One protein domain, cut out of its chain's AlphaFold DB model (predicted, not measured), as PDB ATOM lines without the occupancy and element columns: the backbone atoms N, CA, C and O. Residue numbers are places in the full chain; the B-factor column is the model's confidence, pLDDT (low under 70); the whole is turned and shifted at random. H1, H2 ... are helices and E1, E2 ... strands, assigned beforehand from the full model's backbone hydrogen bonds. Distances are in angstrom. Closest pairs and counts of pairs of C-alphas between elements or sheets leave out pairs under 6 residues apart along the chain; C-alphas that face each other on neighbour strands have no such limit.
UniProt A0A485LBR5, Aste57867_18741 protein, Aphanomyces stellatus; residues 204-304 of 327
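Overview. This is residues 204 to 304 of the 327 residues of the protein "Aste57867_18741 protein" of Aphanomyces stellatus (UniProt A0A485LBR5). Long helix H1 has H2 folded back beside its later part and H3 crossing it; the strand hairpin E1-E2 lies far out at one end, and short H4 ends the tail that follows. The 101 printed residues, mostly helix, run H1, H2, H3, E1, E2, H4, with an antiparallel sheet. The whole is an extended rod, radius of gyration of the C-alphas 19.8 A, spanning 69 by 32 by 18 A.

Arrangement. H1, residues 207 to 238, touches H2, residues 245 to 259, with 221 to 232 alone, a helical hairpin at a steep tilt of 40 degrees; the closest C-alphas, Met 225 and Ala 256, are 6.7 A apart. H3, residues 262 to 277, touches H1 with 264 to 271 alone, at a steep tilt of 60 degrees; the closest C-alphas, Ile 218 and Arg 268, are 6.1 A apart. In the hairpin E1, residues 281 to 285, and E2, residues 290 to 294, N 282 and O 293 are 2.9 A apart, within hydrogen-bond range. H4, residues 299 to 303, touches no helix. Every O i to N i+4 pair is within range in H1 and H3, 5 of 11 in H2, with 8 of 12 to N i+3, and 0 of 1 in H4, with 1 of 2.

Along the chain. H1, 46.6 A long, begins at C-alpha 207 (47.928, -2.507, -30.428); H4 ends at C-alpha 303 (25.753, -10.568, -29.866).

Size, cuts and confidence. The farthest C-alphas, His 242 and His 288, are 69.3 A apart. The printed part has no cut and no long link; pLDDT is under 70 in 26 residues, among them 295 to 304.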
ATOM      1  N   ALA A 204      54.845   2.037 -28.204       60.50
ATOM      2  CA  ALA A 204      53.862   2.924 -28.829       60.50
ATOM      3  C   ALA A 204      53.093   2.304 -30.018       60.50
ATOM      4  O   ALA A 204      51.963   2.704 -30.276       60.50
ATOM      5  N   GLU A 205      53.672   1.327 -30.721       57.84
ATOM      6  CA  GLU A 205      53.036   0.585 -31.824       57.84
ATOM      7  C   GLU A 205      52.320  -0.677 -31.331       57.84
ATOM      8  O   GLU A 205      51.728  -1.416 -32.118       57.84
ATOM      9  N   THR A 206      52.346  -0.939 -30.020       63.75
ATOM     10  CA  THR A 206      51.655  -2.104 -29.477       63.75
ATOM     11  C   THR A 206      50.145  -1.852 -29.552       63.75
ATOM     12  O   THR A 206      49.649  -0.902 -28.932       63.75
ATOM     13  N   PRO A 207      49.369  -2.705 -30.249       64.81
ATOM     14  CA  PRO A 207      47.928  -2.507 -30.428       64.81
ATOM     15  C   PRO A 207      47.155  -2.454 -29.097       64.81
ATOM     16  O   PRO A 207      46.042  -1.930 -29.044       64.81
ATOM     17  N   THR A 208      47.759  -2.925 -28.001       72.81
ATOM     18  CA  THR A 208      47.210  -2.859 -26.641       72.81
ATOM     19  C   THR A 208      47.032  -1.429 -26.132       72.81
ATOM     20  O   THR A 208      46.029  -1.152 -25.475       72.81
ATOM     21  N   VAL A 209      47.943  -0.506 -26.456       76.56
ATOM     22  CA  VAL A 209      47.871   0.889 -25.994       76.56
ATOM     23  C   VAL A 209      46.693   1.598 -26.658       76.56
ATOM     24  O   VAL A 209      45.863   2.204 -25.978       76.56
ATOM     25  N   LEU A 210      46.553   1.457 -27.978       79.56
ATOM     26  CA  LEU A 210      45.418   2.006 -28.719       79.56
ATOM     27  C   LEU A 210      44.090   1.397 -28.242       79.56
ATOM     28  O   LEU A 210      43.143   2.134 -27.963       79.56
ATOM     29  N   ALA A 211      44.026   0.071 -28.081       81.19
ATOM     30  CA  ALA A 211      42.838  -0.612 -27.573       81.19
ATOM     31  C   ALA A 211      42.438  -0.122 -26.169       81.19
ATOM     32  O   ALA A 211      41.252   0.082 -25.900       81.19
ATOM     33  N   PHE A 212      43.415   0.135 -25.295       83.00
ATOM     34  CA  PHE A 212      43.185   0.704 -23.969       83.00
ATOM     35  C   PHE A 212      42.546   2.099 -24.053       83.00
ATOM     36  O   PHE A 212      41.492   2.327 -23.453       83.00
ATOM     37  N   TYR A 213      43.099   3.012 -24.857       83.38
ATOM     38  CA  TYR A 213      42.528   4.352 -25.044       83.38
ATOM     39  C   TYR A 213      41.114   4.324 -25.638       83.38
ATOM     40  O   TYR A 213      40.228   5.047 -25.168       83.38
ATOM     41  N   LEU A 214      40.874   3.468 -26.637       84.75
ATOM     42  CA  LEU A 214      39.553   3.299 -27.246       84.75
ATOM     43  C   LEU A 214      38.537   2.751 -26.236       84.75
ATOM     44  O   LEU A 214      37.427   3.279 -26.145       84.75
ATOM     45  N   ARG A 215      38.915   1.757 -25.420       85.94
ATOM     46  CA  ARG A 215      38.064   1.214 -24.348       85.94
ATOM     47  C   ARG A 215      37.713   2.280 -23.317       85.94
ATOM     48  O   ARG A 215      36.538   2.434 -22.989       85.94
ATOM     49  N   HIS A 216      38.694   3.036 -22.829       85.44
ATOM     50  CA  HIS A 216      38.455   4.106 -21.857       85.44
ATOM     51  C   HIS A 216      37.576   5.226 -22.423       85.44
ATOM     52  O   HIS A 216      36.711   5.744 -21.719       85.44
ATOM     53  N   THR A 217      37.727   5.539 -23.710       85.50
ATOM     54  CA  THR A 217      36.873   6.508 -24.406       85.50
ATOM     55  C   THR A 217      35.431   6.011 -24.509       85.50
ATOM     56  O   THR A 217      34.501   6.760 -24.207       85.50
ATOM     57  N   ILE A 218      35.217   4.744 -24.877       86.00
ATOM     58  CA  ILE A 218      33.873   4.149 -24.916       86.00
ATOM     59  C   ILE A 218      33.249   4.145 -23.518       86.00
ATOM     60  O   ILE A 218      32.106   4.581 -23.378       86.00
ATOM     61  N   LEU A 219      34.003   3.726 -22.494       87.06
ATOM     62  CA  LEU A 219      33.550   3.717 -21.101       87.06
ATOM     63  C   LEU A 219      33.116   5.112 -20.643       87.06
ATOM     64  O   LEU A 219      32.016   5.265 -20.110       87.06
ATOM     65  N   TYR A 220      33.929   6.135 -20.915       87.06
ATOM     66  CA  TYR A 220      33.604   7.525 -20.603       87.06
ATOM     67  C   TYR A 220      32.280   7.969 -21.242       87.06
ATOM     68  O   TYR A 220      31.414   8.513 -20.552       87.06
ATOM     69  N   ILE A 221      32.079   7.684 -22.536       84.75
ATOM     70  CA  ILE A 221      30.834   8.023 -23.242       84.75
ATOM     71  C   ILE A 221      29.647   7.291 -22.604       84.75
ATOM     72  O   ILE A 221      28.618   7.909 -22.335       84.75
ATOM     73  N   THR A 222      29.776   5.991 -22.319       85.19
ATOM     74  CA  THR A 222      28.686   5.209 -21.712       85.19
ATOM     75  C   THR A 222      28.317   5.691 -20.313       85.19
ATOM     76  O   THR A 222      27.131   5.843 -20.032       85.19
ATOM     77  N   VAL A 223      29.298   5.990 -19.454       87.25
ATOM     78  CA  VAL A 223      29.055   6.486 -18.089       87.25
ATOM     79  C   VAL A 223      28.406   7.867 -18.122       87.25
ATOM     80  O   VAL A 223      27.440   8.104 -17.401       87.25
ATOM     81  N   THR A 224      28.874   8.755 -19.001       85.56
ATOM     82  CA  THR A 224      28.306  10.104 -19.153       85.56
ATOM     83  C   THR A 224      26.850  10.043 -19.619       85.56
ATOM     84  O   THR A 224      25.986  10.708 -19.046       85.56
ATOM     85  N   MET A 225      26.545   9.199 -20.610       82.88
ATOM     86  CA  MET A 225      25.176   9.028 -21.110       82.88
ATOM     87  C   MET A 225      24.258   8.364 -20.083       82.88
ATOM     88  O   MET A 225      23.108   8.778 -19.946       82.88
ATOM     89  N   LEU A 226      24.758   7.380 -19.331       86.62
ATOM     90  CA  LEU A 226      24.008   6.748 -18.246       86.62
ATOM     91  C   LEU A 226      23.707   7.748 -17.121       86.62
ATOM     92  O   LEU A 226      22.578   7.805 -16.639       86.62
ATOM     93  N   GLY A 227      24.683   8.582 -16.754       87.38
ATOM     94  CA  GLY A 227      24.508   9.670 -15.793       87.38
ATOM     95  C   GLY A 227      23.434  10.658 -16.241       87.38
ATOM     96  O   GLY A 227      22.491  10.927 -15.497       87.38
ATOM     97  N   LEU A 228      23.506  11.131 -17.487       85.12
ATOM     98  CA  LEU A 228      22.518  12.054 -18.048       85.12
ATOM     99  C   LEU A 228      21.112  11.428 -18.101       85.12
ATOM    100  O   LEU A 228      20.137  12.065 -17.702       85.12
ATOM    101  N   ALA A 229      21.009  10.165 -18.522       84.19
ATOM    102  CA  ALA A 229      19.750   9.422 -18.541       84.19
ATOM    103  C   ALA A 229      19.160   9.254 -17.132       84.19
ATOM    104  O   ALA A 229      17.958   9.436 -16.950       84.19
ATOM    105  N   SER A 230      19.993   8.975 -16.125       86.19
ATOM    106  CA  SER A 230      19.559   8.847 -14.728       86.19
ATOM    107  C   SER A 230      19.037  10.166 -14.147       86.19
ATOM    108  O   SER A 230      18.015  10.182 -13.455       86.19
ATOM    109  N   LEU A 231      19.678  11.289 -14.486       85.75
ATOM    110  CA  LEU A 231      19.265  12.621 -14.051       85.75
ATOM    111  C   LEU A 231      17.917  13.001 -14.671       85.75
ATOM    112  O   LEU A 231      17.017  13.460 -13.968       85.75
ATOM    113  N   VAL A 232      17.743  12.730 -15.966       83.44
ATOM    114  CA  VAL A 232      16.472  12.967 -16.658       83.44
ATOM    115  C   VAL A 232      15.371  12.033 -16.158       83.44
ATOM    116  O   VAL A 232      14.261  12.500 -15.916       83.44
ATOM    117  N   ALA A 233      15.660  10.756 -15.901       81.69
ATOM    118  CA  ALA A 233      14.698   9.829 -15.300       81.69
ATOM    119  C   ALA A 233      14.238  10.298 -13.909       81.69
ATOM    120  O   ALA A 233      13.045  10.268 -13.603       81.69
ATOM    121  N   THR A 234      15.167  10.803 -13.092       85.31
ATOM    122  CA  THR A 234      14.853  11.380 -11.776       85.31
ATOM    123  C   THR A 234      13.967  12.619 -11.920       85.31
ATOM    124  O   THR A 234      12.964  12.747 -11.219       85.31
ATOM    125  N   TYR A 235      14.276  13.504 -12.872       82.88
ATOM    126  CA  TYR A 235      13.467  14.687 -13.169       82.88
ATOM    127  C   TYR A 235      12.046  14.334 -13.640       82.88
ATOM    128  O   TYR A 235      11.077  14.940 -13.181       82.88
ATOM    129  N   ILE A 236      11.901  13.314 -14.494       82.69
ATOM    130  CA  ILE A 236      10.598  12.792 -14.934       82.69
ATOM    131  C   ILE A 236       9.800  12.255 -13.739       82.69
ATOM    132  O   ILE A 236       8.617  12.575 -13.604       82.69
ATOM    133  N   GLY A 237      10.443  11.487 -12.853       81.94
ATOM    134  CA  GLY A 237       9.818  10.950 -11.643       81.94
ATOM    135  C   GLY A 237       9.328  12.047 -10.694       81.94
ATOM    136  O   GLY A 237       8.180  12.010 -10.247       81.94
ATOM    137  N   LEU A 238      10.153  13.072 -10.453       85.25
ATOM    138  CA  LEU A 238       9.784  14.246  -9.649       85.25
ATOM    139  C   LEU A 238       8.648  15.058 -10.290       85.25
ATOM    140  O   LEU A 238       7.790  15.586  -9.586       85.25
ATOM    141  N   SER A 239       8.598  15.096 -11.622       82.25
ATOM    142  CA  SER A 239       7.558  15.775 -12.407       82.25
ATOM    143  C   SER A 239       6.311  14.908 -12.650       82.25
ATOM    144  O   SER A 239       5.465  15.262 -13.472       82.25
ATOM    145  N   ARG A 240       6.186  13.759 -11.963       80.06
ATOM    146  CA  ARG A 240       5.059  12.807 -12.070       80.06
ATOM    147  C   ARG A 240       4.777  12.306 -13.496       80.06
ATOM    148  O   ARG A 240       3.645  11.956 -13.810       80.06
ATOM    149  N   GLY A 241       5.787  12.265 -14.365       70.50
ATOM    150  CA  GLY A 241       5.637  11.753 -15.732       70.50
ATOM    151  C   GLY A 241       4.992  12.717 -16.734       70.50
ATOM    152  O   GLY A 241       4.652  12.293 -17.832       70.50
ATOM    153  N   HIS A 242       4.850  14.007 -16.409       71.88
ATOM    154  CA  HIS A 242       4.318  15.027 -17.326       71.88
ATOM    155  C   HIS A 242       5.355  15.482 -18.374       71.88
ATOM    156  O   HIS A 242       5.628  16.673 -18.513       71.88
ATOM    157  N   ILE A 243       5.988  14.540 -19.077       71.38
ATOM    158  CA  ILE A 243       6.998  14.823 -20.105       71.38
ATOM    159  C   ILE A 243       6.739  13.933 -21.318       71.38
ATOM    160  O   ILE A 243       6.461  12.743 -21.193       71.38
ATOM    161  N   GLU A 244       6.838  14.526 -22.502       76.06
ATOM    162  CA  GLU A 244       6.681  13.822 -23.766       76.06
ATOM    163  C   GLU A 244       7.851  12.853 -23.992       76.06
ATOM    164  O   GLU A 244       9.017  13.252 -24.002       76.06
ATOM    165  N   ALA A 245       7.546  11.565 -24.178       67.75
ATOM    166  CA  ALA A 245       8.553  10.509 -24.324       67.75
ATOM    167  C   ALA A 245       9.496  10.732 -25.521       67.75
ATOM    168  O   ALA A 245      10.642  10.283 -25.499       67.75
ATOM    169  N   TRP A 246       9.054  11.474 -26.541       72.81
ATOM    170  CA  TRP A 246       9.877  11.847 -27.693       72.81
ATOM    171  C   TRP A 246      11.090  12.702 -27.312       72.81
ATOM    172  O   TRP A 246      12.177  12.470 -27.840       72.81
ATOM    173  N   ASN A 247      10.968  13.574 -26.306       70.94
ATOM    174  CA  ASN A 247      12.101  14.362 -25.804       70.94
ATOM    175  C   ASN A 247      13.158  13.492 -25.105       70.94
ATOM    176  O   ASN A 247      14.335  13.850 -25.072       70.94
ATOM    177  N   ALA A 248      12.777  12.325 -24.576       68.69
ATOM    178  CA  ALA A 248      13.735  11.388 -23.992       68.69
ATOM    179  C   ALA A 248      14.599  10.699 -25.069       68.69
ATOM    180  O   ALA A 248      15.773  10.424 -24.823       68.69
ATOM    181  N   PHE A 249      14.070  10.479 -26.279       69.19
ATOM    182  CA  PHE A 249      14.848   9.936 -27.402       69.19
ATOM    183  C   PHE A 249      15.856  10.945 -27.965       69.19
ATOM    184  O   PHE A 249      16.938  10.556 -28.416       69.19
ATOM    185  N   GLU A 250      15.564  12.244 -27.880       74.31
ATOM    186  CA  GLU A 250      16.506  13.294 -28.280       74.31
ATOM    187  C   GLU A 250      17.738  13.363 -27.370       74.31
ATOM    188  O   GLU A 250      18.801  13.809 -27.807       74.31
ATOM    189  N   LEU A 251      17.656  12.833 -26.146       69.81
ATOM    190  CA  LEU A 251      18.778  12.758 -25.210       69.81
ATOM    191  C   LEU A 251      19.958  11.957 -25.778       69.81
ATOM    192  O   LEU A 251      21.112  12.357 -25.637       69.81
ATOM    193  N   LEU A 252      19.676  10.853 -26.475       68.00
ATOM    194  CA  LEU A 252      20.706  10.004 -27.080       68.00
ATOM    195  C   LEU A 252      21.386  10.668 -28.285       68.00
ATOM    196  O   LEU A 252      22.534  10.350 -28.590       68.00
ATOM    197  N   ARG A 253      20.701  11.598 -28.959       73.94
ATOM    198  CA  ARG A 253      21.192  12.260 -30.176       73.94
ATOM    199  C   ARG A 253      21.822  13.617 -29.873       73.94
ATOM    200  O   ARG A 253      22.965  13.858 -30.240       73.94
ATOM    201  N   VAL A 254      21.089  14.495 -29.200       75.75
ATOM    202  CA  VAL A 254      21.512  15.861 -28.867       75.75
ATOM    203  C   VAL A 254      22.365  15.860 -27.603       75.75
ATOM    204  O   VAL A 254      23.430  16.473 -27.590       75.75
ATOM    205  N   GLY A 255      21.965  15.104 -26.575       74.12
ATOM    206  CA  GLY A 255      22.724  14.997 -25.325       74.12
ATOM    207  C   GLY A 255      24.119  14.411 -25.549       74.12
ATOM    208  O   GLY A 255      25.108  14.981 -25.098       74.12
ATOM    209  N   ALA A 256      24.230  13.354 -26.354       74.38
ATOM    210  CA  ALA A 256      25.527  12.778 -26.709       74.38
ATOM    211  C   ALA A 256      26.447  13.783 -27.425       74.38
ATOM    212  O   ALA A 256      27.628  13.887 -27.100       74.38
ATOM    213  N   ILE A 257      25.921  14.542 -28.394       81.69
ATOM    214  CA  ILE A 257      26.717  15.485 -29.195       81.69
ATOM    215  C   ILE A 257      27.182  16.678 -28.356       81.69
ATOM    216  O   ILE A 257      28.315  17.125 -28.525       81.69
ATOM    217  N   VAL A 258      26.323  17.192 -27.476       80.62
ATOM    218  CA  VAL A 258      26.613  18.380 -26.660       80.62
ATOM    219  C   VAL A 258      27.543  18.047 -25.495       80.62
ATOM    220  O   VAL A 258      28.477  18.800 -25.239       80.62
ATOM    221  N   TRP A 259      27.328  16.914 -24.818       78.62
ATOM    222  CA  TRP A 259      28.054  16.570 -23.589       78.62
ATOM    223  C   TRP A 259      29.312  15.726 -23.823       78.62
ATOM    224  O   TRP A 259      30.279  15.866 -23.080       78.62
ATOM    225  N   CYS A 260      29.333  14.869 -24.850       79.12
ATOM    226  CA  CYS A 260      30.522  14.077 -25.197       79.12
ATOM    227  C   CYS A 260      31.323  14.692 -26.360       79.12
ATOM    228  O   CYS A 260      32.510  14.418 -26.502       79.12
ATOM    229  N   GLY A 261      30.697  15.522 -27.200       82.19
ATOM    230  CA  GLY A 261      31.335  16.114 -28.376       82.19
ATOM    231  C   GLY A 261      31.299  15.218 -29.621       82.19
ATOM    232  O   GLY A 261      31.324  13.987 -29.558       82.19
ATOM    233  N   ARG A 262      31.267  15.853 -30.802       80.69
ATOM    234  CA  ARG A 262      31.213  15.170 -32.114       80.69
ATOM    235  C   ARG A 262      32.388  14.202 -32.372       80.69
ATOM    236  O   ARG A 262      32.120  13.110 -32.872       80.69
ATOM    237  N   PRO A 263      33.652  14.531 -32.029       79.62
ATOM    238  CA  PRO A 263      34.785  13.643 -32.303       79.62
ATOM    239  C   PRO A 263      34.740  12.324 -31.519       79.62
ATOM    240  O   PRO A 263      35.026  11.273 -32.082       79.62
ATOM    241  N   LEU A 264      34.320  12.342 -30.248       79.44
ATOM    242  CA  LEU A 264      34.264  11.128 -29.423       79.44
ATOM    243  C   LEU A 264      33.175  10.154 -29.894       79.44
ATOM    244  O   LEU A 264      33.354   8.938 -29.838       79.44
ATOM    245  N   LEU A 265      32.067  10.671 -30.433       78.94
ATOM    246  CA  LEU A 265      31.030   9.835 -31.041       78.94
ATOM    247  C   LEU A 265      31.488   9.188 -32.348       78.94
ATOM    248  O   LEU A 265      31.142   8.032 -32.596       78.94
ATOM    249  N   PHE A 266      32.292   9.898 -33.143       81.88
ATOM    250  CA  PHE A 266      32.921   9.329 -34.331       81.88
ATOM    251  C   PHE A 266      33.879   8.193 -33.954       81.88
ATOM    252  O   PHE A 266      33.774   7.101 -34.513       81.88
ATOM    253  N   VAL A 267      34.727   8.399 -32.939       82.94
ATOM    254  CA  VAL A 267      35.609   7.349 -32.396       82.94
ATOM    255  C   VAL A 267      34.796   6.142 -31.934       82.94
ATOM    256  O   VAL A 267      35.124   5.021 -32.293       82.94
ATOM    257  N   ARG A 268      33.677   6.346 -31.226       82.88
ATOM    258  CA  ARG A 268      32.798   5.245 -30.797       82.88
ATOM    259  C   ARG A 268      32.267   4.422 -31.974       82.88
ATOM    260  O   ARG A 268      32.260   3.196 -31.897       82.88
ATOM    261  N   SER A 269      31.812   5.077 -33.045       84.44
ATOM    262  CA  SER A 269      31.354   4.367 -34.246       84.44
ATOM    263  C   SER A 269      32.495   3.660 -34.970       84.44
ATOM    264  O   SER A 269      32.323   2.524 -35.400       84.44
ATOM    265  N   LEU A 270      33.667   4.292 -35.051       84.81
ATOM    266  CA  LEU A 270      34.837   3.726 -35.707       84.81
ATOM    267  C   LEU A 270      35.335   2.483 -34.965       84.81
ATOM    268  O   LEU A 270      35.577   1.464 -35.600       84.81
ATOM    269  N   THR A 271      35.405   2.524 -33.631       83.06
ATOM    270  CA  THR A 271      35.766   1.355 -32.819       83.06
ATOM    271  C   THR A 271      34.748   0.230 -32.976       83.06
ATOM    272  O   THR A 271      35.140  -0.926 -33.050       83.06
ATOM    273  N   ALA A 272      33.452   0.540 -33.069       82.38
ATOM    274  CA  ALA A 272      32.428  -0.478 -33.295       82.38
ATOM    275  C   ALA A 272      32.582  -1.160 -34.664       82.38
ATOM    276  O   ALA A 272      32.525  -2.383 -34.737       82.38
ATOM    277  N   VAL A 273      32.828  -0.388 -35.729       83.75
ATOM    278  CA  VAL A 273      33.099  -0.933 -37.072       83.75
ATOM    279  C   VAL A 273      34.392  -1.747 -37.078       83.75
ATOM    280  O   VAL A 273      34.413  -2.839 -37.633       83.75
ATOM    281  N   ALA A 274      35.446  -1.259 -36.420       79.25
ATOM    282  CA  ALA A 274      36.716  -1.968 -36.309       79.25
ATOM    283  C   ALA A 274      36.557  -3.310 -35.580       79.25
ATOM    284  O   ALA A 274      37.037  -4.324 -36.073       79.25
ATOM    285  N   LEU A 275      35.829  -3.343 -34.459       76.38
ATOM    286  CA  LEU A 275      35.543  -4.580 -33.729       76.38
ATOM    287  C   LEU A 275      34.668  -5.546 -34.540       76.38
ATOM    288  O   LEU A 275      34.921  -6.742 -34.502       76.38
ATOM    289  N   LEU A 276      33.685  -5.052 -35.303       78.12
ATOM    290  CA  LEU A 276      32.866  -5.905 -36.179       78.12
ATOM    291  C   LEU A 276      33.642  -6.448 -37.387       78.12
ATOM    292  O   LEU A 276      33.295  -7.501 -37.912       78.12
ATOM    293  N   SER A 277      34.647  -5.709 -37.858       76.50
ATOM    294  CA  SER A 277      35.458  -6.079 -39.020       76.50
ATOM    295  C   SER A 277      36.665  -6.952 -38.665       76.50
ATOM    296  O   SER A 277      37.305  -7.476 -39.575       76.50
ATOM    297  N   THR A 278      37.008  -7.077 -37.383       69.94
ATOM    298  CA  THR A 278      38.191  -7.817 -36.930       69.94
ATOM    299  C   THR A 278      37.770  -9.197 -36.439       69.94
ATOM    300  O   THR A 278      36.971  -9.306 -35.513       69.94
ATOM    301  N   SER A 279      38.317 -10.256 -37.035       68.12
ATOM    302  CA  SER A 279      38.201 -11.607 -36.485       68.12
ATOM    303  C   SER A 279      39.148 -11.777 -35.293       68.12
ATOM    304  O   SER A 279      40.269 -11.262 -35.303       68.12
ATOM    305  N   ALA A 280      38.716 -12.503 -34.260       65.06
ATOM    306  CA  ALA A 280      39.589 -12.869 -33.152       65.06
ATOM    307  C   ALA A 280      40.671 -13.840 -33.651       65.06
ATOM    308  O   ALA A 280      40.417 -15.019 -33.901       65.06
ATOM    309  N   LEU A 281      41.879 -13.311 -33.843       63.41
ATOM    310  CA  LEU A 281      43.065 -14.081 -34.197       63.41
ATOM    311  C   LEU A 281      43.906 -14.287 -32.941       63.41
ATOM    312  O   LEU A 281      44.313 -13.321 -32.292       63.41
ATOM    313  N   HIS A 282      44.193 -15.540 -32.615       72.50
ATOM    314  CA  HIS A 282      45.104 -15.882 -31.535       72.50
ATOM    315  C   HIS A 282      46.475 -16.235 -32.118       72.50
ATOM    316  O   HIS A 282      46.570 -16.978 -33.093       72.50
ATOM    317  N   VAL A 283      47.551 -15.707 -31.530       69.75
ATOM    318  CA  VAL A 283      48.914 -16.117 -31.892       69.75
ATOM    319  C   VAL A 283      49.256 -17.367 -31.096       69.75
ATOM    320  O   VAL A 283      49.330 -17.323 -29.869       69.75
ATOM    321  N   ALA A 284      49.459 -18.481 -31.789       78.62
ATOM    322  CA  ALA A 284      49.915 -19.736 -31.214       78.62
ATOM    323  C   ALA A 284      51.394 -19.970 -31.557       78.62
ATOM    324  O   ALA A 284      51.904 -19.495 -32.574       78.62
ATOM    325  N   PHE A 285      52.097 -20.699 -30.689       71.69
ATOM    326  CA  PHE A 285      53.515 -21.005 -30.859       71.69
ATOM    327  C   PHE A 285      53.745 -22.511 -30.762       71.69
ATOM    328  O   PHE A 285      53.421 -23.130 -29.750       71.69
ATOM    329  N   SER A 286      54.328 -23.099 -31.807       73.06
ATOM    330  CA  SER A 286      54.609 -24.541 -31.900       73.06
ATOM    331  C   SER A 286      55.995 -24.938 -31.364       73.06
ATOM    332  O   SER A 286      56.464 -26.051 -31.598       73.06
ATOM    333  N   GLY A 287      56.700 -24.023 -30.692       71.50
ATOM    334  CA  GLY A 287      58.093 -24.208 -30.260       71.50
ATOM    335  C   GLY A 287      59.129 -23.709 -31.271       71.50
ATOM    336  O   GLY A 287      60.251 -23.406 -30.883       71.50
ATOM    337  N   HIS A 288      58.752 -23.598 -32.550       62.16
ATOM    338  CA  HIS A 288      59.670 -23.272 -33.651       62.16
ATOM    339  C   HIS A 288      59.125 -22.155 -34.548       62.16
ATOM    340  O   HIS A 288      59.890 -21.355 -35.077       62.16
ATOM    341  N   VAL A 289      57.799 -22.083 -34.708       62.62
ATOM    342  CA  VAL A 289      57.123 -21.092 -35.550       62.62
ATOM    343  C   VAL A 289      55.942 -20.501 -34.787       62.62
ATOM    344  O   VAL A 289      55.185 -21.217 -34.127       62.62
ATOM    345  N   SER A 290      55.781 -19.184 -34.897       77.31
ATOM    346  CA  SER A 290      54.570 -18.480 -34.476       77.31
ATOM    347  C   SER A 290      53.581 -18.477 -35.635       77.31
ATOM    348  O   SER A 290      53.928 -18.056 -36.738       77.31
ATOM    349  N   TYR A 291      52.358 -18.937 -35.402       77.75
ATOM    350  CA  TYR A 291      51.296 -18.940 -36.404       77.75
ATOM    351  C   TYR A 291      50.018 -18.332 -35.831       77.75
ATOM    352  O   TYR A 291      49.836 -18.244 -34.616       77.75
ATOM    353  N   PHE A 292      49.138 -17.877 -36.717       80.62
ATOM    354  CA  PHE A 292      47.842 -17.341 -36.330       80.62
ATOM    355  C   PHE A 292      46.777 -18.429 -36.430       80.62
ATOM    356  O   PHE A 292      46.648 -19.080 -37.466       80.62
ATOM    357  N   GLU A 293      46.010 -18.601 -35.362       82.25
ATOM    358  CA  GLU A 293      44.898 -19.537 -35.285       82.25
ATOM    359  C   GLU A 293      43.592 -18.759 -35.115       82.25
ATOM    360  O   GLU A 293      43.489 -17.850 -34.284       82.25
ATOM    361  N   VAL A 294      42.601 -19.090 -35.944       76.44
ATOM    362  CA  VAL A 294      41.250 -18.537 -35.831       76.44
ATOM    363  C   VAL A 294      40.532 -19.333 -34.754       76.44
ATOM    364  O   VAL A 294      40.319 -20.533 -34.910       76.44
ATOM    365  N   THR A 295      40.172 -18.685 -33.653       66.38
ATOM    366  CA  THR A 295      39.378 -19.334 -32.609       66.38
ATOM    367  C   THR A 295      37.900 -19.240 -32.962       66.38
ATOM    368  O   THR A 295      37.392 -18.133 -33.144       66.38
ATOM    369  N   ASP A 296      37.199 -20.375 -33.009       59.12
ATOM    370  CA  ASP A 296      35.738 -20.403 -33.104       59.12
ATOM    371  C   ASP A 296      35.136 -19.845 -31.807       59.12
ATOM    372  O   ASP A 296      34.979 -20.546 -30.804       59.12
ATOM    373  N   GLU A 297      34.830 -18.549 -31.790       58.34
ATOM    374  CA  GLU A 297      34.146 -17.948 -30.653       58.34
ATOM    375  C   GLU A 297      32.649 -18.291 -30.683       58.34
ATOM    376  O   GLU A 297      31.988 -18.157 -31.717       58.34
ATOM    377  N   PRO A 298      32.066 -18.722 -29.548       57.50
ATOM    378  CA  PRO A 298      30.647 -19.023 -29.480       57.50
ATOM    379  C   PRO A 298      29.824 -17.761 -29.758       57.50
ATOM    380  O   PRO A 298      30.108 -16.686 -29.224       57.50
ATOM    381  N   TRP A 299      28.756 -17.926 -30.543       54.97
ATOM    382  CA  TRP A 299      27.843 -16.877 -31.027       54.97
ATOM    383  C   TRP A 299      27.312 -15.920 -29.941       54.97
ATOM    384  O   TRP A 299      26.939 -14.783 -30.238       54.97
ATOM    385  N   CYS A 300      27.284 -16.351 -28.675       52.66
ATOM    386  CA  CYS A 300      26.883 -15.513 -27.544       52.66
ATOM    387  C   CYS A 300      27.836 -14.329 -27.305       52.66
ATOM    388  O   CYS A 300      27.386 -13.278 -26.850       52.66
ATOM    389  N   THR A 301      29.120 -14.466 -27.645       52.72
ATOM    390  CA  THR A 301      30.140 -13.410 -27.498       52.72
ATOM    391  C   THR A 301      30.019 -12.341 -28.589       52.72
ATOM    392  O   THR A 301      30.401 -11.191 -28.390       52.72
ATOM    393  N   THR A 302      29.441 -12.700 -29.739       52.25
ATOM    394  CA  THR A 302      29.262 -11.819 -30.903       52.25
ATOM    395  C   THR A 302      28.052 -10.887 -30.758       52.25
ATOM    396  O   THR A 302      28.037  -9.800 -31.330       52.25
ATOM    397  N   LEU A 303      27.029 -11.291 -29.991       44.28
ATOM    398  CA  LEU A 303      25.753 -10.568 -29.866       44.28
ATOM    399  C   LEU A 303      25.634  -9.740 -28.577       44.28
ATOM    400  O   LEU A 303      24.995  -8.690 -28.574       44.28
ATOM    401  N   GLY A 304      26.276 -10.173 -27.492       44.81
ATOM    402  CA  GLY A 304      26.498  -9.362 -26.300       44.81
ATOM    403  C   GLY A 304      27.975  -9.033 -26.235       44.81
ATOM    404  O   GLY A 304      28.750  -9.915 -25.886       44.81
TER     405      GLY A 304